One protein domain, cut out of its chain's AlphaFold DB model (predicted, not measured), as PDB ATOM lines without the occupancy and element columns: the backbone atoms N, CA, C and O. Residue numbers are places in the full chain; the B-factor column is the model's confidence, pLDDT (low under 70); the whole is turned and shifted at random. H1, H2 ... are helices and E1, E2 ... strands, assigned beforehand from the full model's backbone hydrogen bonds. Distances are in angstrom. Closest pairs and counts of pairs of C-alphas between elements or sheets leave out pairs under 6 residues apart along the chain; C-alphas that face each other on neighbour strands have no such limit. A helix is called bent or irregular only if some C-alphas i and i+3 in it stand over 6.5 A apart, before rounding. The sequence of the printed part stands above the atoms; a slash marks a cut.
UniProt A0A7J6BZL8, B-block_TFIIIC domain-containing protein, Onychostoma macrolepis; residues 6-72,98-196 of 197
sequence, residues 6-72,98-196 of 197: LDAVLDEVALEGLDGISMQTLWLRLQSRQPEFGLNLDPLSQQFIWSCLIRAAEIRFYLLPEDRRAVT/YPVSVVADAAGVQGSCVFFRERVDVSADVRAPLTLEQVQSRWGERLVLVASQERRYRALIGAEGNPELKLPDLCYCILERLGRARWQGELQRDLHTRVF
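AT A GLANCE: This is residues 6 to 72 and 98 to 196 of the 197 residues of the protein "B-block_TFIIIC domain-containing protein" of Onychostoma macrolepis (UniProt A0A7J6BZL8). A small ribbon of two strands, E1 and E2, sits with helix H1 in the middle of a rounded body, between two groups of crossed helices: H2, H3, H4 and H5 toward one end, H6, H7 and H8 toward the other. H1 bridges the groups, touching H2 and H3 as well as H6 and H7, while a long unnamed stretch, residues 98 to 122, loops past the second group and comes back to E1. The printed part has 166 residues, with eight named helices and two named strands in the order H1 H2 H3 E1 H4 H5 E2 H6 H7 H8; the sheet E1 - E2 is antiparallel and the class is mostly helix. The whole is compact, with a radius of gyration of the C-alphas of 15.5 A, and spans 41 by 35 by 31 A.

IN THESE COORDINATES: Find C-alpha 59 at (-8.029, 7.017, -43.610); from there E1 runs through residues 59 to 63, and its partner E2 takes residues 143 to 147. H1 is residues 6 to 15, 14.2 A long, and begins at C-alpha 6 at (-10.801, -1.300, -34.796). Look next at H2, residues 23 to 31, and at H3, residues 43 to 55, 18.6 A long. H4 is residues 123 to 127, and H5 is residues 132 to 142, 14.1 A long; H5 is irregular, with C-alphas 138 and 141 9.8 A apart. After E2 come H6, residues 149 to 157, and the longest helix, H7, residues 169 to 184, 22.8 A. H7 has a kink of 33 degrees near residue 178 and is irregular, with C-alphas 180 and 183 9.2 A apart. H8, residues 188 to 194, ends at C-alpha 194 at (7.890, -10.012, -60.707).

HOW THE PARTS SIT: Start at the sheet, where E1 and E2 are antiparallel at 150 degrees; look for N 60 and O 146 at 2.9 A and N 146 and O 60 at 2.8 A, both within hydrogen-bond range. Residues 62 to 63 of E1 also pair, antiparallel, with residues 120 to 121. From E2 step to the hub, H1: their closest C-alphas, those of Ala 14 and Ala 147, are 5.1 A apart. H1 touches H6 about perpendicular, at 89 degrees, closest at the C-alphas of Ala 14 and Arg 152, 4.5 A. H1 touches H2 at a steep tilt of 67 degrees, opposite ways, closest at the C-alphas of Glu 12 and Leu 26, 6.8 A. H7 touches H1 with residues 176 to 182 alone; the closest C-alphas are those of Leu 15 and Gly 179, 5.1 A. H3 touches H1 with residues 49 to 53 alone, closest at the C-alphas of Leu 6 and Ile 49, 7.5 A. H3 and H5 only just touch, with 3 pairs of C-alphas within 8 A, the closest those of Gln 47 and Leu 132, 5.8 A. H4 comes closest to E1 at the C-alphas of Phe 61 and Ser 123, 4.7 A. H8 touches no helix; it is close to H7 but not clearly touching, with the C-alphas of Ile 174 and Leu 191 7.9 A apart. In H1, H2, H4, H6 and H8 every O i to N i+4 pair is within hydrogen-bond range; the counts are 8 of 9 in H3, 5 of 7 in H5 and 10 of 12 in H7.

THE WHOLE: The two C-alphas farthest apart are those of Pro 129 and Arg 189, 45.4 A. Residues 73 to 97 are not printed, and C-alphas 72 and 98 stand 11.7 A apart across this cut. The links H2 to H3 and H6 to H7 are long, each with 11 residues. The mean pLDDT of the printed part is 91.3; look at residues 193 to 196 for the values under 70.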
ATOM      1  N   LEU A   6     -10.960  -2.455 -33.914       91.44
ATOM      2  CA  LEU A   6     -10.801  -1.300 -34.796       91.44
ATOM      3  C   LEU A   6      -9.350  -1.170 -35.268       91.44
ATOM      4  O   LEU A   6      -9.123  -0.939 -36.455       91.44
ATOM      5  N   ASP A   7      -8.377  -1.399 -34.385       92.06
ATOM      6  CA  ASP A   7      -6.969  -1.453 -34.783       92.06
ATOM      7  C   ASP A   7      -6.701  -2.558 -35.809       92.06
ATOM      8  O   ASP A   7      -5.955  -2.337 -36.760       92.06
ATOM      9  N   ALA A   8      -7.354  -3.718 -35.694       94.00
ATOM     10  CA  ALA A   8      -7.244  -4.779 -36.695       94.00
ATOM     11  C   ALA A   8      -7.784  -4.365 -38.069       94.00
ATOM     12  O   ALA A   8      -7.156  -4.671 -39.084       94.00
ATOM     13  N   VAL A   9      -8.895  -3.623 -38.117       96.62
ATOM     14  CA  VAL A   9      -9.399  -3.044 -39.371       96.62
ATOM     15  C   VAL A   9      -8.396  -2.053 -39.953       96.62
ATOM     16  O   VAL A   9      -8.060  -2.146 -41.134       96.62
ATOM     17  N   LEU A  10      -7.919  -1.104 -39.145       96.50
ATOM     18  CA  LEU A  10      -6.996  -0.064 -39.599       96.50
ATOM     19  C   LEU A  10      -5.673  -0.662 -40.086       96.50
ATOM     20  O   LEU A  10      -5.135  -0.210 -41.097       96.50
ATOM     21  N   ASP A  11      -5.192  -1.714 -39.430       95.62
ATOM     22  CA  ASP A  11      -4.016  -2.459 -39.861       95.62
ATOM     23  C   ASP A  11      -4.244  -3.167 -41.197       95.62
ATOM     24  O   ASP A  11      -3.368  -3.107 -42.053       95.62
ATOM     25  N   GLU A  12      -5.404  -3.789 -41.443       96.94
ATOM     26  CA  GLU A  12      -5.668  -4.377 -42.768       96.94
ATOM     27  C   GLU A  12      -5.717  -3.328 -43.880       96.94
ATOM     28  O   GLU A  12      -5.196  -3.568 -44.973       96.94
ATOM     29  N   VAL A  13      -6.294  -2.154 -43.605       98.25
ATOM     30  CA  VAL A  13      -6.272  -1.023 -44.544       98.25
ATOM     31  C   VAL A  13      -4.834  -0.554 -44.786       98.25
ATOM     32  O   VAL A  13      -4.459  -0.247 -45.916       98.25
ATOM     33  N   ALA A  14      -4.008  -0.524 -43.740       97.56
ATOM     34  CA  ALA A  14      -2.619  -0.098 -43.817       97.56
ATOM     35  C   ALA A  14      -1.723  -1.093 -44.575       97.56
ATOM     36  O   ALA A  14      -0.892  -0.682 -45.386       97.56
ATOM     37  N   LEU A  15      -1.921  -2.395 -44.365       96.88
ATOM     38  CA  LEU A  15      -1.147  -3.467 -44.992       96.88
ATOM     39  C   LEU A  15      -1.434  -3.632 -46.491       96.88
ATOM     40  O   LEU A  15      -0.627  -4.228 -47.197       96.88
ATOM     41  N   GLU A  16      -2.537  -3.085 -47.011       96.50
ATOM     42  CA  GLU A  16      -2.747  -2.968 -48.465       96.50
ATOM     43  C   GLU A  16      -1.933  -1.849 -49.121       96.50
ATOM     44  O   GLU A  16      -1.911  -1.742 -50.347       96.50
ATOM     45  N   GLY A  17      -1.215  -1.047 -48.337       96.56
ATOM     46  CA  GLY A  17      -0.263  -0.077 -48.852       96.56
ATOM     47  C   GLY A  17      -0.905   1.094 -49.599       96.56
ATOM     48  O   GLY A  17      -2.081   1.426 -49.426       96.56
ATOM     49  N   LEU A  18      -0.107   1.755 -50.438       96.94
ATOM     50  CA  LEU A  18      -0.514   2.969 -51.142       96.94
ATOM     51  C   LEU A  18      -1.605   2.744 -52.201       96.94
ATOM     52  O   LEU A  18      -2.350   3.684 -52.484       96.94
ATOM     53  N   ASP A  19      -1.746   1.531 -52.746       94.81
ATOM     54  CA  ASP A  19      -2.869   1.178 -53.632       94.81
ATOM     55  C   ASP A  19      -4.225   1.207 -52.918       94.81
ATOM     56  O   ASP A  19      -5.258   1.253 -53.588       94.81
ATOM     57  N   GLY A  20      -4.237   1.134 -51.584       96.75
ATOM     58  CA  GLY A  20      -5.447   1.095 -50.763       96.75
ATOM     59  C   GLY A  20      -6.200  -0.227 -50.836       96.75
ATOM     60  O   GLY A  20      -5.843  -1.096 -51.609       96.75
ATOM     61  N   ILE A  21      -7.249  -0.403 -50.042       97.75
ATOM     62  CA  ILE A  21      -8.070  -1.622 -49.999       97.75
ATOM     63  C   ILE A  21      -9.493  -1.332 -50.479       97.75
ATOM     64  O   ILE A  21     -10.049  -0.297 -50.122       97.75
ATOM     65  N   SER A  22     -10.104  -2.222 -51.268       97.00
ATOM     66  CA  SER A  22     -11.549  -2.150 -51.538       97.00
ATOM     67  C   SER A  22     -12.349  -2.751 -50.378       97.00
ATOM     68  O   SER A  22     -11.821  -3.558 -49.612       97.00
ATOM     69  N   MET A  23     -13.636  -2.413 -50.247       96.31
ATOM     70  CA  MET A  23     -14.462  -2.965 -49.162       96.31
ATOM     71  C   MET A  23     -14.552  -4.495 -49.221       96.31
ATOM     72  O   MET A  23     -14.427  -5.153 -48.190       96.31
ATOM     73  N   GLN A  24     -14.697  -5.078 -50.414       95.62
ATOM     74  CA  GLN A  24     -14.736  -6.532 -50.567       95.62
ATOM     75  C   GLN A  24     -13.411  -7.190 -50.159       95.62
ATOM     76  O   GLN A  24     -13.411  -8.203 -49.457       95.62
ATOM     77  N   THR A  25     -12.279  -6.588 -50.538       96.06
ATOM     78  CA  THR A  25     -10.953  -7.080 -50.137       96.06
ATOM     79  C   THR A  25     -10.752  -6.969 -48.625       96.06
ATOM     80  O   THR A  25     -10.193  -7.879 -48.019       96.06
ATOM     81  N   LEU A  26     -11.244  -5.899 -47.993       97.19
ATOM     82  CA  LEU A  26     -11.179  -5.734 -46.540       97.19
ATOM     83  C   LEU A  26     -11.901  -6.870 -45.817       97.19
ATOM     84  O   LEU A  26     -11.327  -7.475 -44.915       97.19
ATOM     85  N   TRP A  27     -13.113  -7.220 -46.246       96.69
ATOM     86  CA  TRP A  27     -13.854  -8.340 -45.660       96.69
ATOM     87  C   TRP A  27     -13.119  -9.666 -45.817       96.69
ATOM     88  O   TRP A  27     -12.986 -10.407 -44.846       96.69
ATOM     89  N   LEU A  28     -12.566  -9.925 -47.001       95.62
ATOM     90  CA  LEU A  28     -11.768 -11.120 -47.267       95.62
ATOM     91  C   LEU A  28     -10.530 -11.211 -46.352       95.62
ATOM     92  O   LEU A  28     -10.224 -12.273 -45.803       95.62
ATOM     93  N   ARG A  29      -9.819 -10.095 -46.155       95.44
ATOM     94  CA  ARG A  29      -8.637 -10.033 -45.280       95.44
ATOM     95  C   ARG A  29      -8.995 -10.202 -43.807       95.44
ATOM     96  O   ARG A  29      -8.337 -10.967 -43.117       95.44
ATOM     97  N   LEU A  30     -10.070  -9.568 -43.343       95.69
ATOM     98  CA  LEU A  30     -10.523  -9.698 -41.955       95.69
ATOM     99  C   LEU A  30     -11.022 -11.114 -41.632       95.69
ATOM    100  O   LEU A  30     -10.721 -11.624 -40.558       95.69
ATOM    101  N   GLN A  31     -11.714 -11.781 -42.565       94.38
ATOM    102  CA  GLN A  31     -12.161 -13.176 -42.392       94.38
ATOM    103  C   GLN A  31     -11.005 -14.169 -42.276       94.38
ATOM    104  O   GLN A  31     -11.130 -15.183 -41.599       94.38
ATOM    105  N   SER A  32      -9.894 -13.892 -42.954       91.56
ATOM    106  CA  SER A  32      -8.717 -14.764 -42.976       91.56
ATOM    107  C   SER A  32      -7.645 -14.362 -41.964       91.56
ATOM    108  O   SER A  32      -6.571 -14.966 -41.960       91.56
ATOM    109  N   ARG A  33      -7.912 -13.345 -41.128       91.31
ATOM    110  CA  ARG A  33      -6.903 -12.729 -40.266       91.31
ATOM    111  C   ARG A  33      -6.330 -13.702 -39.238       91.31
ATOM    112  O   ARG A  33      -7.067 -14.475 -38.633       91.31
ATOM    113  N   GLN A  34      -5.022 -13.610 -38.998       87.81
ATOM    114  CA  GLN A  34      -4.348 -14.282 -37.888       87.81
ATOM    115  C   GLN A  34      -3.630 -13.258 -36.989       87.81
ATOM    116  O   GLN A  34      -2.769 -12.526 -37.486       87.81
ATOM    117  N   PRO A  35      -3.943 -13.191 -35.677       87.56
ATOM    118  CA  PRO A  35      -5.016 -13.916 -34.976       87.56
ATOM    119  C   PRO A  35      -6.420 -13.519 -35.470       87.56
ATOM    120  O   PRO A  35      -6.580 -12.473 -36.099       87.56
ATOM    121  N   GLU A  36      -7.421 -14.357 -35.186       90.38
ATOM    122  CA  GLU A  36      -8.805 -14.151 -35.641       90.38
ATOM    123  C   GLU A  36      -9.351 -12.774 -35.229       90.38
ATOM    124  O   GLU A  36      -9.141 -12.311 -34.107       90.38
ATOM    125  N   PHE A  37     -10.085 -12.128 -36.142       89.81
ATOM    126  CA  PHE A  37     -10.586 -10.753 -36.005       89.81
ATOM    127  C   PHE A  37     -11.578 -10.543 -34.839       89.81
ATOM    128  O   PHE A  37     -11.814  -9.414 -34.416       89.81
ATOM    129  N   GLY A  38     -12.159 -11.616 -34.295       84.88
ATOM    130  CA  GLY A  38     -12.989 -11.581 -33.084       84.88
ATOM    131  C   GLY A  38     -14.407 -11.017 -33.256       84.88
ATOM    132  O   GLY A  38     -15.228 -11.190 -32.357       84.88
ATOM    133  N   LEU A  39     -14.730 -10.393 -34.395       88.00
ATOM    134  CA  LEU A  39     -16.085  -9.964 -34.761       88.00
ATOM    135  C   LEU A  39     -16.607 -10.757 -35.961       88.00
ATOM    136  O   LEU A  39     -15.893 -10.977 -36.941       88.00
ATOM    137  N   ASN A  40     -17.890 -11.115 -35.919       88.62
ATOM    138  CA  ASN A  40     -18.581 -11.663 -37.081       88.62
ATOM    139  C   ASN A  40     -18.775 -10.553 -38.117       88.62
ATOM    140  O   ASN A  40     -19.241  -9.471 -37.783       88.62
ATOM    141  N   LEU A  41     -18.462 -10.806 -39.388       93.94
ATOM    142  CA  LEU A  41     -18.668  -9.827 -40.462       93.94
ATOM    143  C   LEU A  41     -20.086  -9.895 -41.044       93.94
ATOM    144  O   LEU A  41     -20.258  -9.940 -42.263       93.94
ATOM    145  N   ASP A  42     -21.101  -9.928 -40.182       95.00
ATOM    146  CA  ASP A  42     -22.496  -9.775 -40.598       95.00
ATOM    147  C   ASP A  42     -22.779  -8.333 -41.090       95.00
ATOM    148  O   ASP A  42     -21.972  -7.428 -40.849       95.00
ATOM    149  N   PRO A  43     -23.910  -8.075 -41.776       95.56
ATOM    150  CA  PRO A  43     -24.199  -6.751 -42.330       95.56
ATOM    151  C   PRO A  43     -24.202  -5.603 -41.308       95.56
ATOM    152  O   PRO A  43     -23.794  -4.489 -41.643       95.56
ATOM    153  N   LEU A  44     -24.628  -5.847 -40.062       94.69
ATOM    154  CA  LEU A  44     -24.639  -4.816 -39.018       94.69
ATOM    155  C   LEU A  44     -23.216  -4.501 -38.560       94.69
ATOM    156  O   LEU A  44     -22.851  -3.332 -38.433       94.69
ATOM    157  N   SER A  45     -22.397  -5.534 -38.379       94.94
ATOM    158  CA  SER A  45     -20.987  -5.403 -38.019       94.94
ATOM    159  C   SER A  45     -20.177  -4.720 -39.127       94.94
ATOM    160  O   SER A  45     -19.393  -3.815 -38.847       94.94
ATOM    161  N   GLN A  46     -20.421  -5.054 -40.399       96.56
ATOM    162  CA  GLN A  46     -19.805  -4.366 -41.541       96.56
ATOM    163  C   GLN A  46     -20.204  -2.885 -41.606       96.56
ATOM    164  O   GLN A  46     -19.348  -2.022 -41.808       96.56
ATOM    165  N   GLN A  47     -21.483  -2.568 -41.381       96.19
ATOM    166  CA  GLN A  47     -21.963  -1.185 -41.323       96.19
ATOM    167  C   GLN A  47     -21.356  -0.417 -40.136       96.19
ATOM    168  O   GLN A  47     -21.047   0.773 -40.261       96.19
ATOM    169  N   PHE A  48     -21.153  -1.071 -38.990       94.88
ATOM    170  CA  PHE A  48     -20.463  -0.483 -37.844       94.88
ATOM    171  C   PHE A  48     -18.994  -0.179 -38.168       94.88
ATOM    172  O   PHE A  48     -18.560   0.960 -37.995       94.88
ATOM    173  N   ILE A  49     -18.260  -1.145 -38.733       96.31
ATOM    174  CA  ILE A  49     -16.868  -0.963 -39.173       96.31
ATOM    175  C   ILE A  49     -16.764   0.184 -40.183       96.31
ATOM    176  O   ILE A  49     -15.929   1.074 -40.025       96.31
ATOM    177  N   TRP A  50     -17.655   0.218 -41.178       96.56
ATOM    178  CA  TRP A  50     -17.751   1.318 -42.139       96.56
ATOM    179  C   TRP A  50     -17.920   2.674 -41.443       96.56
ATOM    180  O   TRP A  50     -17.210   3.635 -41.735       96.56
ATOM    181  N   SER A  51     -18.812   2.736 -40.456       95.31
ATOM    182  CA  SER A  51     -19.069   3.945 -39.675       95.31
ATOM    183  C   SER A  51     -17.830   4.403 -38.885       95.31
ATOM    184  O   SER A  51     -17.630   5.605 -38.692       95.31
ATOM    185  N   CYS A  52     -16.978   3.484 -38.432       95.12
ATOM    186  CA  CYS A  52     -15.694   3.832 -37.822       95.12
ATOM    187  C   CYS A  52     -14.689   4.344 -38.866       95.12
ATOM    188  O   CYS A  52     -14.074   5.389 -38.656       95.12
ATOM    189  N   LEU A  53     -14.581   3.673 -40.015       96.56
ATOM    190  CA  LEU A  53     -13.657   4.033 -41.097       96.56
ATOM    191  C   LEU A  53     -13.893   5.447 -41.635       96.56
ATOM    192  O   LEU A  53     -12.940   6.211 -41.777       96.56
ATOM    193  N   ILE A  54     -15.149   5.848 -41.865       95.69
ATOM    194  CA  ILE A  54     -15.462   7.212 -42.334       95.69
ATOM    195  C   ILE A  54     -15.097   8.293 -41.308       95.69
ATOM    196  O   ILE A  54     -14.883   9.451 -41.666       95.69
ATOM    197  N   ARG A  55     -15.011   7.948 -40.018       94.56
ATOM    198  CA  ARG A  55     -14.633   8.889 -38.951       94.56
ATOM    199  C   ARG A  55     -13.132   8.901 -38.689       94.56
ATOM    200  O   ARG A  55     -12.624   9.917 -38.224       94.56
ATOM    201  N   ALA A  56     -12.415   7.838 -39.042       95.69
ATOM    202  CA  ALA A  56     -10.974   7.736 -38.853       95.69
ATOM    203  C   ALA A  56     -10.236   8.806 -39.676       95.69
ATOM    204  O   ALA A  56     -10.299   8.825 -40.905       95.69
ATOM    205  N   ALA A  57      -9.551   9.739 -39.009       94.75
ATOM    206  CA  ALA A  57      -8.817  10.823 -39.674       94.75
ATOM    207  C   ALA A  57      -7.596  10.313 -40.462       94.75
ATOM    208  O   ALA A  57      -7.175  10.940 -41.432       94.75
ATOM    209  N   GLU A  58      -7.059   9.156 -40.069       95.88
ATOM    210  CA  GLU A  58      -5.926   8.501 -40.722       95.88
ATOM    211  C   GLU A  58      -6.287   7.785 -42.030       95.88
ATOM    212  O   GLU A  58      -5.382   7.368 -42.743       95.88
ATOM    213  N   ILE A  59      -7.575   7.661 -42.373       97.81
ATOM    214  CA  ILE A  59      -8.029   7.017 -43.610       97.81
ATOM    215  C   ILE A  59      -8.462   8.060 -44.639       97.81
ATOM    216  O   ILE A  59      -9.248   8.974 -44.358       97.81
ATOM    217  N   ARG A  60      -7.963   7.892 -45.863       97.69
ATOM    218  CA  ARG A  60      -8.413   8.617 -47.052       97.69
ATOM    219  C   ARG A  60      -9.092   7.680 -48.031       97.69
ATOM    220  O   ARG A  60      -8.784   6.492 -48.085       97.69
ATOM    221  N   PHE A  61     -10.006   8.241 -48.803       98.12
ATOM    222  CA  PHE A  61     -10.824   7.513 -49.755       98.12
ATOM    223  C   PHE A  61     -10.515   8.010 -51.157       98.12
ATOM    224  O   PHE A  61     -10.609   9.208 -51.430       98.12
ATOM    225  N   TYR A  62     -10.158   7.087 -52.038       98.25
ATOM    226  CA  TYR A  62      -9.809   7.393 -53.414       98.25
ATOM    227  C   TYR A  62     -10.691   6.611 -54.376       98.25
ATOM    228  O   TYR A  62     -10.986   5.440 -54.144       98.25
ATOM    229  N   LEU A  63     -11.089   7.258 -55.467       98.25
ATOM    230  CA  LEU A  63     -11.759   6.619 -56.587       98.25
ATOM    231  C   LEU A  63     -10.734   6.320 -57.680       98.25
ATOM    232  O   LEU A  63     -10.083   7.234 -58.189       98.25
ATOM    233  N   LEU A  64     -10.594   5.044 -58.027       97.62
ATOM    234  CA  LEU A  64      -9.731   4.576 -59.105       97.62
ATOM    235  C   LEU A  64     -10.384   4.785 -60.486       97.62
ATOM    236  O   LEU A  64     -11.616   4.820 -60.587       97.62
ATOM    237  N   PRO A  65      -9.580   4.903 -61.564       97.12
ATOM    238  CA  PRO A  65     -10.106   4.994 -62.928       97.12
ATOM    239  C   PRO A  65     -10.828   3.710 -63.373       97.12
ATOM    240  O   PRO A  65     -11.747   3.780 -64.186       97.12
ATOM    241  N   GLU A  66     -10.455   2.561 -62.807       95.50
ATOM    242  CA  GLU A  66     -11.033   1.243 -63.082       95.50
ATOM    243  C   GLU A  66     -11.269   0.445 -61.793       95.50
ATOM    244  O   GLU A  66     -10.746   0.788 -60.730       95.50
ATOM    245  N   ASP A  67     -12.089  -0.605 -61.889       94.50
ATOM    246  CA  ASP A  67     -12.397  -1.493 -60.767       94.50
ATOM    247  C   ASP A  67     -11.130  -2.187 -60.267       94.50
ATOM    248  O   ASP A  67     -10.316  -2.697 -61.045       94.50
ATOM    249  N   ARG A  68     -10.976  -2.257 -58.943       91.81
ATOM    250  CA  ARG A  68      -9.883  -3.013 -58.350       91.81
ATOM    251  C   ARG A  68     -10.041  -4.497 -58.673       91.81
ATOM    252  O   ARG A  68     -11.100  -5.090 -58.474       91.81
ATOM    253  N   ARG A  69      -8.954  -5.121 -59.127       90.62
ATOM    254  CA  ARG A  69      -8.915  -6.568 -59.368       90.62
ATOM    255  C   ARG A  69      -9.165  -7.332 -58.067       90.62
ATOM    256  O   ARG A  69      -8.577  -7.016 -57.032       90.62
ATOM    257  N   ALA A  70     -10.003  -8.361 -58.150       87.06
ATOM    258  CA  ALA A  70     -10.317  -9.217 -57.017       87.06
ATOM    259  C   ALA A  70      -9.063  -9.950 -56.517       87.06
ATOM    260  O   ALA A  70      -8.336 -10.584 -57.285       87.06
ATOM    261  N   VAL A  71      -8.827  -9.876 -55.210       88.50
ATOM    262  CA  VAL A  71      -7.736 -10.592 -54.545       88.50
ATOM    263  C   VAL A  71      -8.188 -12.018 -54.258       88.50
ATOM    264  O   VAL A  71      -9.264 -12.231 -53.708       88.50
ATOM    265  N   THR A  72      -7.345 -12.996 -54.582       86.06
ATOM    266  CA  THR A  72      -7.525 -14.384 -54.141       86.06
ATOM    267  C   THR A  72      -6.470 -14.694 -53.093       86.06
ATOM    268  O   THR A  72      -5.278 -14.495 -53.330       86.06
ATOM    269  N   TYR A  98      -1.198  -6.850 -58.101       85.81
ATOM    270  CA  TYR A  98      -0.454  -5.697 -57.588       85.81
ATOM    271  C   TYR A  98       0.792  -5.426 -58.439       85.81
ATOM    272  O   TYR A  98       1.888  -5.860 -58.065       85.81
ATOM    273  N   PRO A  99       0.642  -4.751 -59.592       88.19
ATOM    274  CA  PRO A  99       1.783  -4.348 -60.399       88.19
ATOM    275  C   PRO A  99       2.628  -3.338 -59.625       88.19
ATOM    276  O   PRO A  99       2.103  -2.504 -58.882       88.19
ATOM    277  N   VAL A 100       3.942  -3.387 -59.815       87.62
ATOM    278  CA  VAL A 100       4.844  -2.446 -59.152       87.62
ATOM    279  C   VAL A 100       4.888  -1.135 -59.902       87.62
ATOM    280  O   VAL A 100       5.180  -1.089 -61.094       87.62
ATOM    281  N   SER A 101       4.640  -0.059 -59.171       91.56
ATOM    282  CA  SER A 101       4.753   1.307 -59.657       91.56
ATOM    283  C   SER A 101       5.209   2.169 -58.492       91.56
ATOM    284  O   SER A 101       4.395   2.680 -57.723       91.56
ATOM    285  N   VAL A 102       6.530   2.244 -58.306       92.69
ATOM    286  CA  VAL A 102       7.133   2.988 -57.197       92.69
ATOM    287  C   VAL A 102       6.850   4.474 -57.384       92.69
ATOM    288  O   VAL A 102       7.226   5.070 -58.393       92.69
ATOM    289  N   VAL A 103       6.196   5.073 -56.396       92.44
ATOM    290  CA  VAL A 103       5.960   6.513 -56.358       92.44
ATOM    291  C   VAL A 103       7.195   7.180 -55.761       92.44
ATOM    292  O   VAL A 103       7.394   7.140 -54.551       92.44
ATOM    293  N   ALA A 104       8.020   7.775 -56.623       83.81
ATOM    294  CA  ALA A 104       9.180   8.578 -56.236       83.81
ATOM    295  C   ALA A 104       8.835  10.078 -56.192       83.81
ATOM    296  O   ALA A 104       7.928  10.540 -56.894       83.81
ATOM    297  N   ASP A 105       9.575  10.834 -55.379       73.25
ATOM    298  CA  ASP A 105       9.548  12.306 -55.297       73.25
ATOM    299  C   ASP A 105       8.187  12.941 -54.934       73.25
ATOM    300  O   ASP A 105       7.978  14.147 -55.089       73.25
ATOM    301  N   ALA A 106       7.249  12.157 -54.396       78.00
ATOM    302  CA  ALA A 106       6.008  12.676 -53.835       78.00
ATOM    303  C   ALA A 106       6.248  13.119 -52.384       78.00
ATOM    304  O   ALA A 106       6.516  12.300 -51.506       78.00
ATOM    305  N   ALA A 107       6.158  14.426 -52.118       80.06
ATOM    306  CA  ALA A 107       6.453  15.002 -50.806       80.06
ATOM    307  C   ALA A 107       5.664  14.311 -49.672       80.06
ATOM    308  O   ALA A 107       4.463  14.522 -49.508       80.06
ATOM    309  N   GLY A 108       6.363  13.485 -48.885       83.69
ATOM    310  CA  GLY A 108       5.806  12.770 -47.734       83.69
ATOM    311  C   GLY A 108       4.982  11.520 -48.064       83.69
ATOM    312  O   GLY A 108       4.346  10.978 -47.161       83.69
ATOM    313  N   VAL A 109       4.979  11.054 -49.318       92.31
ATOM    314  CA  VAL A 109       4.279   9.831 -49.729       92.31
ATOM    315  C   VAL A 109       5.271   8.837 -50.314       92.31
ATOM    316  O   VAL A 109       5.949   9.132 -51.289       92.31
ATOM    317  N   GLN A 110       5.302   7.641 -49.737       93.81
ATOM    318  CA  GLN A 110       6.081   6.500 -50.199       93.81
ATOM    319  C   GLN A 110       5.159   5.299 -50.405       93.81
ATOM    320  O   GLN A 110       4.198   5.095 -49.652       93.81
ATOM    321  N   GLY A 111       5.468   4.490 -51.414       94.88
ATOM    322  CA  GLY A 111       4.783   3.232 -51.687       94.88
ATOM    323  C   GLY A 111       4.630   2.936 -53.172       94.88
ATOM    324  O   GLY A 111       5.024   3.724 -54.034       94.88
ATOM    325  N   SER A 112       4.040   1.781 -53.459       94.00
ATOM    326  CA  SER A 112       3.724   1.343 -54.814       94.00
ATOM    327  C   SER A 112       2.257   1.607 -55.124       94.00
ATOM    328  O   SER A 112       1.378   1.100 -54.421       94.00
ATOM    329  N   CYS A 113       1.989   2.385 -56.176       95.12
ATOM    330  CA  CYS A 113       0.642   2.560 -56.697       95.12
ATOM    331  C   CYS A 113       0.628   2.907 -58.190       95.12
ATOM    332  O   CYS A 113       1.243   3.883 -58.621       95.12
ATOM    333  N   VAL A 114      -0.096   2.106 -58.976       93.75
ATOM    334  CA  VAL A 114      -0.216   2.286 -60.435       93.75
ATOM    335  C   VAL A 114      -1.021   3.537 -60.766       93.75
ATOM    336  O   VAL A 114      -0.606   4.326 -61.604       93.75
ATOM    337  N   PHE A 115      -2.131   3.751 -60.060       95.31
ATOM    338  CA  PHE A 115      -3.064   4.851 -60.315       95.31
ATOM    339  C   PHE A 115      -2.848   6.049 -59.386       95.31
ATOM    340  O   PHE A 115      -3.796   6.752 -59.029       95.31
ATOM    341  N   PHE A 116      -1.615   6.262 -58.914       95.69
ATOM    342  CA  PHE A 116      -1.337   7.291 -57.911       95.69
ATOM    343  C   PHE A 116      -1.737   8.696 -58.379       95.69
ATOM    344  O   PHE A 116      -2.207   9.496 -57.568       95.69
ATOM    345  N   ARG A 117      -1.552   8.989 -59.673       94.94
ATOM    346  CA  ARG A 117      -1.826  10.305 -60.271       94.94
ATOM    347  C   ARG A 117      -3.243  10.411 -60.834       94.94
ATOM    348  O   ARG A 117      -3.761  11.515 -60.957       94.94
ATOM    349  N   GLU A 118      -3.849   9.282 -61.177       96.56
ATOM    350  CA  GLU A 118      -5.156   9.177 -61.824       96.56
ATOM    351  C   GLU A 118      -6.307   9.079 -60.820       96.56
ATOM    352  O   GLU A 118      -7.445   9.416 -61.150       96.56
ATOM    353  N   ARG A 119      -6.037   8.604 -59.599       96.81
ATOM    354  CA  ARG A 119      -7.061   8.464 -58.562       96.81
ATOM    355  C   ARG A 119      -7.560   9.817 -58.064       96.81
ATOM    356  O   ARG A 119      -6.793  10.763 -57.893       96.81
ATOM    357  N   VAL A 120      -8.845   9.880 -57.738       98.00
ATOM    358  CA  VAL A 120      -9.497  11.098 -57.238       98.00
ATOM    359  C   VAL A 120      -9.760  10.965 -55.745       98.00
ATOM    360  O   VAL A 120     -10.353   9.978 -55.320       98.00
ATOM    361  N   ASP A 121      -9.333  11.940 -54.940       97.50
ATOM    362  CA  ASP A 121      -9.675  11.982 -53.512       97.50
ATOM    363  C   ASP A 121     -11.158  12.333 -53.345       97.50
ATOM    364  O   ASP A 121     -11.593  13.428 -53.699       97.50
ATOM    365  N   VAL A 122     -11.930  11.390 -52.810       97.06
ATOM    366  CA  VAL A 122     -13.371  11.521 -52.551       97.06
ATOM    367  C   VAL A 122     -13.669  11.502 -51.051       97.06
ATOM    368  O   VAL A 122     -14.805  11.286 -50.632       97.06
ATOM    369  N   SER A 123     -12.660  11.741 -50.204       96.00
ATOM    370  CA  SER A 123     -12.804  11.673 -48.745       96.00
ATOM    371  C   SER A 123     -13.883  12.617 -48.215       96.00
ATOM    372  O   SER A 123     -14.576  12.265 -47.267       96.00
ATOM    373  N   ALA A 124     -14.057  13.797 -48.815       93.94
ATOM    374  CA  ALA A 124     -15.106  14.736 -48.419       93.94
ATOM    375  C   ALA A 124     -16.515  14.184 -48.710       93.94
ATOM    376  O   ALA A 124     -17.386  14.242 -47.843       93.94
ATOM    377  N   ASP A 125     -16.709  13.586 -49.888       92.50
ATOM    378  CA  ASP A 125     -17.990  13.010 -50.311       92.50
ATOM    379  C   ASP A 125     -18.359  11.772 -49.492       92.50
ATOM    380  O   ASP A 125     -19.525  11.557 -49.165       92.50
ATOM    381  N   VAL A 126     -17.359  10.959 -49.147       90.50
ATOM    382  CA  VAL A 126     -17.521   9.731 -48.358       90.50
ATOM    383  C   VAL A 126     -17.802  10.026 -46.885       90.50
ATOM    384  O   VAL A 126     -18.488   9.252 -46.224       90.50
ATOM    385  N   ARG A 127     -17.265  11.131 -46.353       90.31
ATOM    386  CA  ARG A 127     -17.473  11.542 -44.954       90.31
ATOM    387  C   ARG A 127     -18.838  12.176 -44.710       90.31
ATOM    388  O   ARG A 127     -19.231  12.320 -43.550       90.31
ATOM    389  N   ALA A 128     -19.588  12.508 -45.762       84.12
ATOM    390  CA  ALA A 128     -21.033  12.638 -45.625       84.12
ATOM    391  C   ALA A 128     -21.591  11.294 -45.109       84.12
ATOM    392  O   ALA A 128     -21.061  10.255 -45.485       84.12
ATOM    393  N   PRO A 129     -22.611  11.268 -44.237       77.00
ATOM    394  CA  PRO A 129     -23.074  10.048 -43.568       77.00
ATOM    395  C   PRO A 129     -23.801   9.078 -44.526       77.00
ATOM    396  O   PRO A 129     -24.998   8.838 -44.394       77.00
ATOM    397  N   LEU A 130     -23.071   8.526 -45.498       89.06
ATOM    398  CA  LEU A 130     -23.518   7.504 -46.432       89.06
ATOM    399  C   LEU A 130     -23.430   6.126 -45.772       89.06
ATOM    400  O   LEU A 130     -22.472   5.810 -45.056       89.06
ATOM    401  N   THR A 131     -24.424   5.284 -46.038       94.44
ATOM    402  CA  THR A 131     -24.396   3.881 -45.616       94.44
ATOM    403  C   THR A 131     -23.407   3.083 -46.466       94.44
ATOM    404  O   THR A 131     -23.056   3.483 -47.579       94.44
ATOM    405  N   LEU A 132     -22.967   1.932 -45.951       95.75
ATOM    406  CA  LEU A 132     -22.083   1.026 -46.683       95.75
ATOM    407  C   LEU A 132     -22.717   0.603 -48.017       95.75
ATOM    408  O   LEU A 132     -22.061   0.644 -49.053       95.75
ATOM    409  N   GLU A 133     -24.012   0.288 -48.004       95.75
ATOM    410  CA  GLU A 133     -24.775  -0.091 -49.196       95.75
ATOM    411  C   GLU A 133     -24.795   1.024 -50.254       95.75
ATOM    412  O   GLU A 133     -24.536   0.773 -51.430       95.75
ATOM    413  N   GLN A 134     -25.046   2.274 -49.846       95.00
ATOM    414  CA  GLN A 134     -25.052   3.422 -50.761       95.00
ATOM    415  C   GLN A 134     -23.689   3.617 -51.427       95.00
ATOM    416  O   GLN A 134     -23.602   3.902 -52.620       95.00
ATOM    417  N   VAL A 135     -22.620   3.451 -50.654       94.12
ATOM    418  CA  VAL A 135     -21.237   3.602 -51.106       94.12
ATOM    419  C   VAL A 135     -20.855   2.488 -52.075       94.12
ATOM    420  O   VAL A 135     -20.315   2.768 -53.147       94.12
ATOM    421  N   GLN A 136     -21.197   1.241 -51.745       93.94
ATOM    422  CA  GLN A 136     -20.978   0.087 -52.613       93.94
ATOM    423  C   GLN A 136     -21.770   0.205 -53.918       93.94
ATOM    424  O   GLN A 136     -21.213  -0.025 -54.986       93.94
ATOM    425  N   SER A 137     -23.031   0.639 -53.860       95.62
ATOM    426  CA  SER A 137     -23.853   0.860 -55.055       95.62
ATOM    427  C   SER A 137     -23.306   1.988 -55.938       95.62
ATOM    428  O   SER A 137     -23.341   1.888 -57.163       95.62
ATOM    429  N   ARG A 138     -22.775   3.056 -55.331       94.88
ATOM    430  CA  ARG A 138     -22.289   4.232 -56.061       94.88
ATOM    431  C   ARG A 138     -20.921   4.026 -56.709       94.88
ATOM    432  O   ARG A 138     -20.709   4.486 -57.832       94.88
ATOM    433  N   TRP A 139     -19.981   3.413 -55.995       95.75
ATOM    434  CA  TRP A 139     -18.577   3.363 -56.417       95.75
ATOM    435  C   TRP A 139     -18.013   1.952 -56.575       95.75
ATOM    436  O   TRP A 139     -17.022   1.798 -57.288       95.75
ATOM    437  N   GLY A 140     -18.644   0.939 -55.976       95.50
ATOM    438  CA  GLY A 140     -18.217  -0.456 -56.076       95.50
ATOM    439  C   GLY A 140     -16.741  -0.651 -55.729       95.50
ATOM    440  O   GLY A 140     -16.216  -0.033 -54.801       95.50
ATOM    441  N   GLU A 141     -16.058  -1.467 -56.530       95.44
ATOM    442  CA  GLU A 141     -14.646  -1.821 -56.334       95.44
ATOM    443  C   GLU A 141     -13.658  -0.741 -56.804       95.44
ATOM    444  O   GLU A 141     -12.446  -0.913 -56.673       95.44
ATOM    445  N   ARG A 142     -14.138   0.399 -57.323       97.44
ATOM    446  CA  ARG A 142     -13.276   1.559 -57.622       97.44
ATOM    447  C   ARG A 142     -12.935   2.363 -56.382       97.44
ATOM    448  O   ARG A 142     -11.954   3.103 -56.400       97.44
ATOM    449  N   LEU A 143     -13.755   2.279 -55.334       97.81
ATOM    450  CA  LEU A 143     -13.468   2.959 -54.080       97.81
ATOM    451  C   LEU A 143     -12.418   2.173 -53.301       97.81
ATOM    452  O   LEU A 143     -12.642   1.019 -52.928       97.81
ATOM    453  N   VAL A 144     -11.304   2.829 -52.997       98.06
ATOM    454  CA  VAL A 144     -10.246   2.269 -52.159       98.06
ATOM    455  C   VAL A 144      -9.962   3.147 -50.951       98.06
ATOM    456  O   VAL A 144      -9.989   4.378 -51.018       98.06
ATOM    457  N   LEU A 145      -9.678   2.493 -49.831       98.44
ATOM    458  CA  LEU A 145      -9.320   3.109 -48.566       98.44
ATOM    459  C   LEU A 145      -7.804   3.045 -48.419       98.44
ATOM    460  O   LEU A 145      -7.222   1.967 -48.506       98.44
ATOM    461  N   VAL A 146      -7.162   4.183 -48.188       98.31
ATOM    462  CA  VAL A 146      -5.711   4.284 -48.013       98.31
ATOM    463  C   VAL A 146      -5.439   4.868 -46.636       98.31
ATOM    464  O   VAL A 146      -5.866   5.985 -46.333       98.31
ATOM    465  N   ALA A 147      -4.716   4.124 -45.804       98.19
ATOM    466  CA  ALA A 147      -4.246   4.635 -44.524       98.19
ATOM    467  C   ALA A 147      -3.108   5.654 -44.709       98.19
ATOM    468  O   ALA A 147      -2.366   5.636 -45.702       98.19
ATOM    469  N   SER A 148      -2.955   6.541 -43.729       96.12
ATOM    470  CA  SER A 148      -1.899   7.550 -43.692       96.12
ATOM    471  C   SER A 148      -0.513   6.914 -43.832       96.12
ATOM    472  O   SER A 148      -0.302   5.746 -43.496       96.12
ATOM    473  N   GLN A 149       0.459   7.690 -44.320       94.44
ATOM    474  CA  GLN A 149       1.846   7.226 -44.429       94.44
ATOM    475  C   GLN A 149       2.371   6.696 -43.087       94.44
ATOM    476  O   GLN A 149       3.010   5.648 -43.058       94.44
ATOM    477  N   GLU A 150       2.059   7.383 -41.985       92.69
ATOM    478  CA  GLU A 150       2.454   6.965 -40.640       92.69
ATOM    479  C   GLU A 150       1.825   5.623 -40.248       92.69
ATOM    480  O   GLU A 150       2.542   4.725 -39.809       92.69
ATOM    481  N   ARG A 151       0.511   5.443 -40.463       94.25
ATOM    482  CA  ARG A 151      -0.184   4.195 -40.111       94.25
ATOM    483  C   ARG A 151       0.322   3.018 -40.944       94.25
ATOM    484  O   ARG A 151       0.569   1.949 -40.392       94.25
ATOM    485  N   ARG A 152       0.560   3.225 -42.244       95.81
ATOM    486  CA  ARG A 152       1.189   2.220 -43.119       95.81
ATOM    487  C   ARG A 152       2.594   1.866 -42.661       95.81
ATOM    488  O   ARG A 152       2.920   0.692 -42.570       95.81
ATOM    489  N   TYR A 153       3.419   2.860 -42.337       93.69
ATOM    490  CA  TYR A 153       4.770   2.614 -41.837       93.69
ATOM    491  C   TYR A 153       4.738   1.785 -40.544       93.69
ATOM    492  O   TYR A 153       5.352   0.723 -40.489       93.69
ATOM    493  N   ARG A 154       3.939   2.201 -39.550       92.50
ATOM    494  CA  ARG A 154       3.744   1.492 -38.270       92.50
ATOM    495  C   ARG A 154       3.313   0.036 -38.458       92.50
ATOM    496  O   ARG A 154       3.877  -0.838 -37.807       92.50
ATOM    497  N   ALA A 155       2.364  -0.225 -39.358       93.56
ATOM    498  CA  ALA A 155       1.892  -1.581 -39.640       93.56
ATOM    499  C   ALA A 155       2.993  -2.489 -40.224       93.56
ATOM    500  O   ALA A 155       2.995  -3.690 -39.971       93.56
ATOM    501  N   LEU A 156       3.944  -1.925 -40.978       93.94
ATOM    502  CA  LEU A 156       5.027  -2.677 -41.618       93.94
ATOM    503  C   LEU A 156       6.217  -2.950 -40.692       93.94
ATOM    504  O   LEU A 156       6.788  -4.035 -40.742       93.94
ATOM    505  N   ILE A 157       6.611  -1.974 -39.870       91.12
ATOM    506  CA  ILE A 157       7.778  -2.102 -38.974       91.12
ATOM    507  C   ILE A 157       7.426  -2.632 -37.577       91.12
ATOM    508  O   ILE A 157       8.319  -3.029 -36.830       91.12
ATOM    509  N   GLY A 158       6.139  -2.654 -37.226       87.56
ATOM    510  CA  GLY A 158       5.649  -3.088 -35.922       87.56
ATOM    511  C   GLY A 158       5.849  -2.054 -34.808       87.56
ATOM    512  O   GLY A 158       6.475  -1.008 -34.987       87.56
ATOM    513  N   ALA A 159       5.298  -2.357 -33.629       83.69
ATOM    514  CA  ALA A 159       5.300  -1.455 -32.471       83.69
ATOM    515  C   ALA A 159       6.707  -1.158 -31.919       83.69
ATOM    516  O   ALA A 159       6.952  -0.052 -31.443       83.69
ATOM    517  N   GLU A 160       7.619  -2.126 -32.026       86.94
ATOM    518  CA  GLU A 160       9.017  -2.016 -31.581       86.94
ATOM    519  C   GLU A 160       9.929  -1.364 -32.635       86.94
ATOM    520  O   GLU A 160      11.113  -1.127 -32.392       86.94
ATOM    521  N   GLY A 161       9.408  -1.107 -33.838       85.50
ATOM    522  CA  GLY A 161      10.178  -0.509 -34.916       85.50
ATOM    523  C   GLY A 161      10.441   0.979 -34.673       85.50
ATOM    524  O   GLY A 161       9.605   1.700 -34.128       85.50
ATOM    525  N   ASN A 162      11.599   1.467 -35.123       85.62
ATOM    526  CA  ASN A 162      11.944   2.883 -35.018       85.62
ATOM    527  C   ASN A 162      11.099   3.725 -36.007       85.62
ATOM    528  O   ASN A 162      11.305   3.596 -37.219       85.62
ATOM    529  N   PRO A 163      10.202   4.617 -35.537       78.69
ATOM    530  CA  PRO A 163       9.370   5.448 -36.409       78.69
ATOM    531  C   PRO A 163      10.161   6.528 -37.163       78.69
ATOM    532  O   PRO A 163       9.661   7.070 -38.144       78.69
ATOM    533  N   GLU A 164      11.386   6.845 -36.734       82.62
ATOM    534  CA  GLU A 164      12.259   7.826 -37.394       82.62
ATOM    535  C   GLU A 164      13.125   7.212 -38.500       82.62
ATOM    536  O   GLU A 164      13.803   7.936 -39.237       82.62
ATOM    537  N   LEU A 165      13.130   5.879 -38.625       85.44
ATOM    538  CA  LEU A 165      13.873   5.199 -39.676       85.44
ATOM    539  C   LEU A 165      13.335   5.644 -41.042       85.44
ATOM    540  O   LEU A 165      12.146   5.543 -41.326       85.44
ATOM    541  N   LYS A 166      14.229   6.130 -41.903       85.62
ATOM    542  CA  LYS A 166      13.897   6.503 -43.278       85.62
ATOM    543  C   LYS A 166      14.347   5.395 -44.209       85.62
ATOM    544  O   LYS A 166      15.543   5.201 -44.415       85.62
ATOM    545  N   LEU A 167      13.382   4.672 -44.757       89.31
ATOM    546  CA  LEU A 167      13.646   3.652 -45.758       89.31
ATOM    547  C   LEU A 167      13.713   4.295 -47.149       89.31
ATOM    548  O   LEU A 167      12.870   5.142 -47.461       89.31
ATOM    549  N   PRO A 168      14.673   3.889 -48.000       91.31
ATOM    550  CA  PRO A 168      14.611   4.187 -49.425       91.31
ATOM    551  C   PRO A 168      13.286   3.699 -50.026       91.31
ATOM    552  O   PRO A 168      12.770   2.664 -49.597       91.31
ATOM    553  N   ASP A 169      12.771   4.388 -51.048       90.94
ATOM    554  CA  ASP A 169      11.452   4.092 -51.639       90.94
ATOM    555  C   ASP A 169      11.314   2.625 -52.061       90.94
ATOM    556  O   ASP A 169      10.308   1.978 -51.779       90.94
ATOM    557  N   LEU A 170      12.366   2.063 -52.661       89.69
ATOM    558  CA  LEU A 170      12.397   0.659 -53.064       89.69
ATOM    559  C   LEU A 170      12.270  -0.293 -51.863       89.69
ATOM    560  O   LEU A 170      11.491  -1.243 -51.903       89.69
ATOM    561  N   CYS A 171      13.003  -0.025 -50.780       91.38
ATOM    562  CA  CYS A 171      12.940  -0.820 -49.554       91.38
ATOM    563  C   CYS A 171      11.554  -0.737 -48.910       91.38
ATOM    564  O   CYS A 171      11.036  -1.747 -48.438       91.38
ATOM    565  N   TYR A 172      10.935   0.444 -48.925       93.06
ATOM    566  CA  TYR A 172       9.577   0.618 -48.428       93.06
ATOM    567  C   TYR A 172       8.554  -0.160 -49.273       93.06
ATOM    568  O   TYR A 172       7.710  -0.858 -48.719       93.06
ATOM    569  N   CYS A 173       8.668  -0.127 -50.604       93.00
ATOM    570  CA  CYS A 173       7.815  -0.913 -51.501       93.00
ATOM    571  C   CYS A 173       7.987  -2.430 -51.305       93.00
ATOM    572  O   CYS A 173       7.006  -3.172 -51.398       93.00
ATOM    573  N   ILE A 174       9.203  -2.905 -50.998       92.00
ATOM    574  CA  ILE A 174       9.438  -4.307 -50.607       92.00
ATOM    575  C   ILE A 174       8.668  -4.629 -49.323       92.00
ATOM    576  O   ILE A 174       7.990  -5.655 -49.263       92.00
ATOM    577  N   LEU A 175       8.721  -3.754 -48.313       93.19
ATOM    578  CA  LEU A 175       7.941  -3.946 -47.091       93.19
ATOM    579  C   LEU A 175       6.437  -3.919 -47.362       93.19
ATOM    580  O   LEU A 175       5.744  -4.786 -46.851       93.19
ATOM    581  N   GLU A 176       5.918  -3.012 -48.195       93.88
ATOM    582  CA  GLU A 176       4.499  -3.032 -48.581       93.88
ATOM    583  C   GLU A 176       4.107  -4.360 -49.233       93.88
ATOM    584  O   GLU A 176       3.038  -4.893 -48.947       93.88
ATOM    585  N   ARG A 177       4.972  -4.934 -50.079       91.75
ATOM    586  CA  ARG A 177       4.735  -6.251 -50.681       91.75
ATOM    587  C   ARG A 177       4.665  -7.352 -49.617       91.75
ATOM    588  O   ARG A 177       3.722  -8.138 -49.618       91.75
ATOM    589  N   LEU A 178       5.610  -7.361 -48.677       92.31
ATOM    590  CA  LEU A 178       5.624  -8.298 -47.548       92.31
ATOM    591  C   LEU A 178       4.391  -8.127 -46.650       92.31
ATOM    592  O   LEU A 178       3.729  -9.106 -46.309       92.31
ATOM    593  N   GLY A 179       4.031  -6.885 -46.327       93.81
ATOM    594  CA  GLY A 179       2.839  -6.550 -45.554       93.81
ATOM    595  C   GLY A 179       1.565  -7.049 -46.227       93.81
ATOM    596  O   GLY A 179       0.710  -7.634 -45.561       93.81
ATOM    597  N   ARG A 180       1.475  -6.941 -47.561       92.69
ATOM    598  CA  ARG A 180       0.328  -7.452 -48.328       92.69
ATOM    599  C   ARG A 180       0.164  -8.966 -48.234       92.69
ATOM    600  O   ARG A 180      -0.959  -9.473 -48.341       92.69
ATOM    601  N   ALA A 181       1.251  -9.691 -48.014       90.75
ATOM    602  CA  ALA A 181       1.225 -11.130 -47.837       90.75
ATOM    603  C   ALA A 181       0.884 -11.585 -46.407       90.75
ATOM    604  O   ALA A 181       0.537 -12.751 -46.214       90.75
ATOM    605  N   ARG A 182       0.924 -10.684 -45.414       91.19
ATOM    606  CA  ARG A 182       0.668 -11.000 -43.999       91.19
ATOM    607  C   ARG A 182       1.524 -12.197 -43.537       91.19
ATOM    608  O   ARG A 182       2.728 -12.226 -43.773       91.19
ATOM    609  N   TRP A 183       0.915 -13.209 -42.914       85.62
ATOM    610  CA  TRP A 183       1.566 -14.434 -42.422       85.62
ATOM    611  C   TRP A 183       2.066 -15.372 -43.529       85.62
ATOM    612  O   TRP A 183       2.776 -16.328 -43.237       85.62
ATOM    613  N   GLN A 184       1.731 -15.114 -44.795       86.19
ATOM    614  CA  GLN A 184       2.186 -15.944 -45.912       86.19
ATOM    615  C   GLN A 184       3.608 -15.580 -46.389       86.19
ATOM    616  O   GLN A 184       4.175 -16.332 -47.176       86.19
ATOM    617  N   GLY A 185       4.181 -14.445 -45.954       86.44
ATOM    618  CA  GLY A 185       5.544 -14.006 -46.312       86.44
ATOM    619  C   GLY A 185       5.733 -13.654 -47.796       86.44
ATOM    620  O   GLY A 185       4.773 -13.505 -48.524       86.44
ATOM    621  N   GLU A 186       6.950 -13.505 -48.302       85.06
ATOM    622  CA  GLU A 186       7.202 -13.518 -49.757       85.06
ATOM    623  C   GLU A 186       8.470 -14.326 -50.022       85.06
ATOM    624  O   GLU A 186       9.420 -14.267 -49.238       85.06
ATOM    625  N   LEU A 187       8.499 -15.084 -51.121       80.50
ATOM    626  CA  LEU A 187       9.705 -15.800 -51.524       80.50
ATOM    627  C   LEU A 187      10.628 -14.861 -52.295       80.50
ATOM    628  O   LEU A 187      10.191 -14.051 -53.113       80.50
ATOM    629  N   GLN A 188      11.936 -15.038 -52.116       79.56
ATOM    630  CA  GLN A 188      12.942 -14.280 -52.860       79.56
ATOM    631  C   GLN A 188      12.747 -14.395 -54.386       79.56
ATOM    632  O   GLN A 188      12.899 -13.408 -55.106       79.56
ATOM    633  N   ARG A 189      12.356 -15.578 -54.885       77.69
ATOM    634  CA  ARG A 189      12.019 -15.790 -56.303       77.69
ATOM    635  C   ARG A 189      10.903 -14.853 -56.761       77.69
ATOM    636  O   ARG A 189      11.018 -14.275 -57.840       77.69
ATOM    637  N   ASP A 190       9.864 -14.678 -55.956       75.31
ATOM    638  CA  ASP A 190       8.682 -13.895 -56.321       75.31
ATOM    639  C   ASP A 190       9.008 -12.393 -56.318       75.31
ATOM    640  O   ASP A 190       8.560 -11.659 -57.198       75.31
ATOM    641  N   LEU A 191       9.885 -11.955 -55.407       77.88
ATOM    642  CA  LEU A 191      10.410 -10.585 -55.374       77.88
ATOM    643  C   LEU A 191      11.298 -10.261 -56.592       77.88
ATOM    644  O   LEU A 191      11.137  -9.201 -57.199       77.88
ATOM    645  N   HIS A 192      12.203 -11.167 -56.990       70.00
ATOM    646  CA  HIS A 192      13.120 -10.936 -58.120       70.00
ATOM    647  C   HIS A 192      12.457 -11.052 -59.494       70.00
ATOM    648  O   HIS A 192      12.827 -10.342 -60.426       70.00
ATOM    649  N   THR A 193      11.523 -11.990 -59.659       59.78
ATOM    650  CA  THR A 193      10.964 -12.298 -60.986       59.78
ATOM    651  C   THR A 193       9.866 -11.328 -61.402       59.78
ATOM    652  O   THR A 193       9.736 -11.061 -62.600       59.78
ATOM    653  N   ARG A 194       9.115 -10.778 -60.437       58.44
ATOM    654  CA  ARG A 194       7.890 -10.012 -60.707       58.44
ATOM    655  C   ARG A 194       7.976  -8.523 -60.350       58.44
ATOM    656  O   ARG A 194       7.241  -7.739 -60.933       58.44
ATOM    657  N   VAL A 195       8.842  -8.114 -59.414       56.22
ATOM    658  CA  VAL A 195       8.569  -6.892 -58.626       56.22
ATOM    659  C   VAL A 195       9.698  -5.847 -58.685       56.22
ATOM    660  O   VAL A 195       9.423  -4.672 -58.912       56.22
ATOM    661  N   PHE A 196      10.970  -6.238 -58.547       58.59
ATOM    662  CA  PHE A 196      12.092  -5.286 -58.518       58.59
ATOM    663  C   PHE A 196      13.245  -5.766 -59.409       58.59
ATOM    664  O   PHE A 196      13.998  -6.662 -59.022       58.59
TER     665      PHE A 196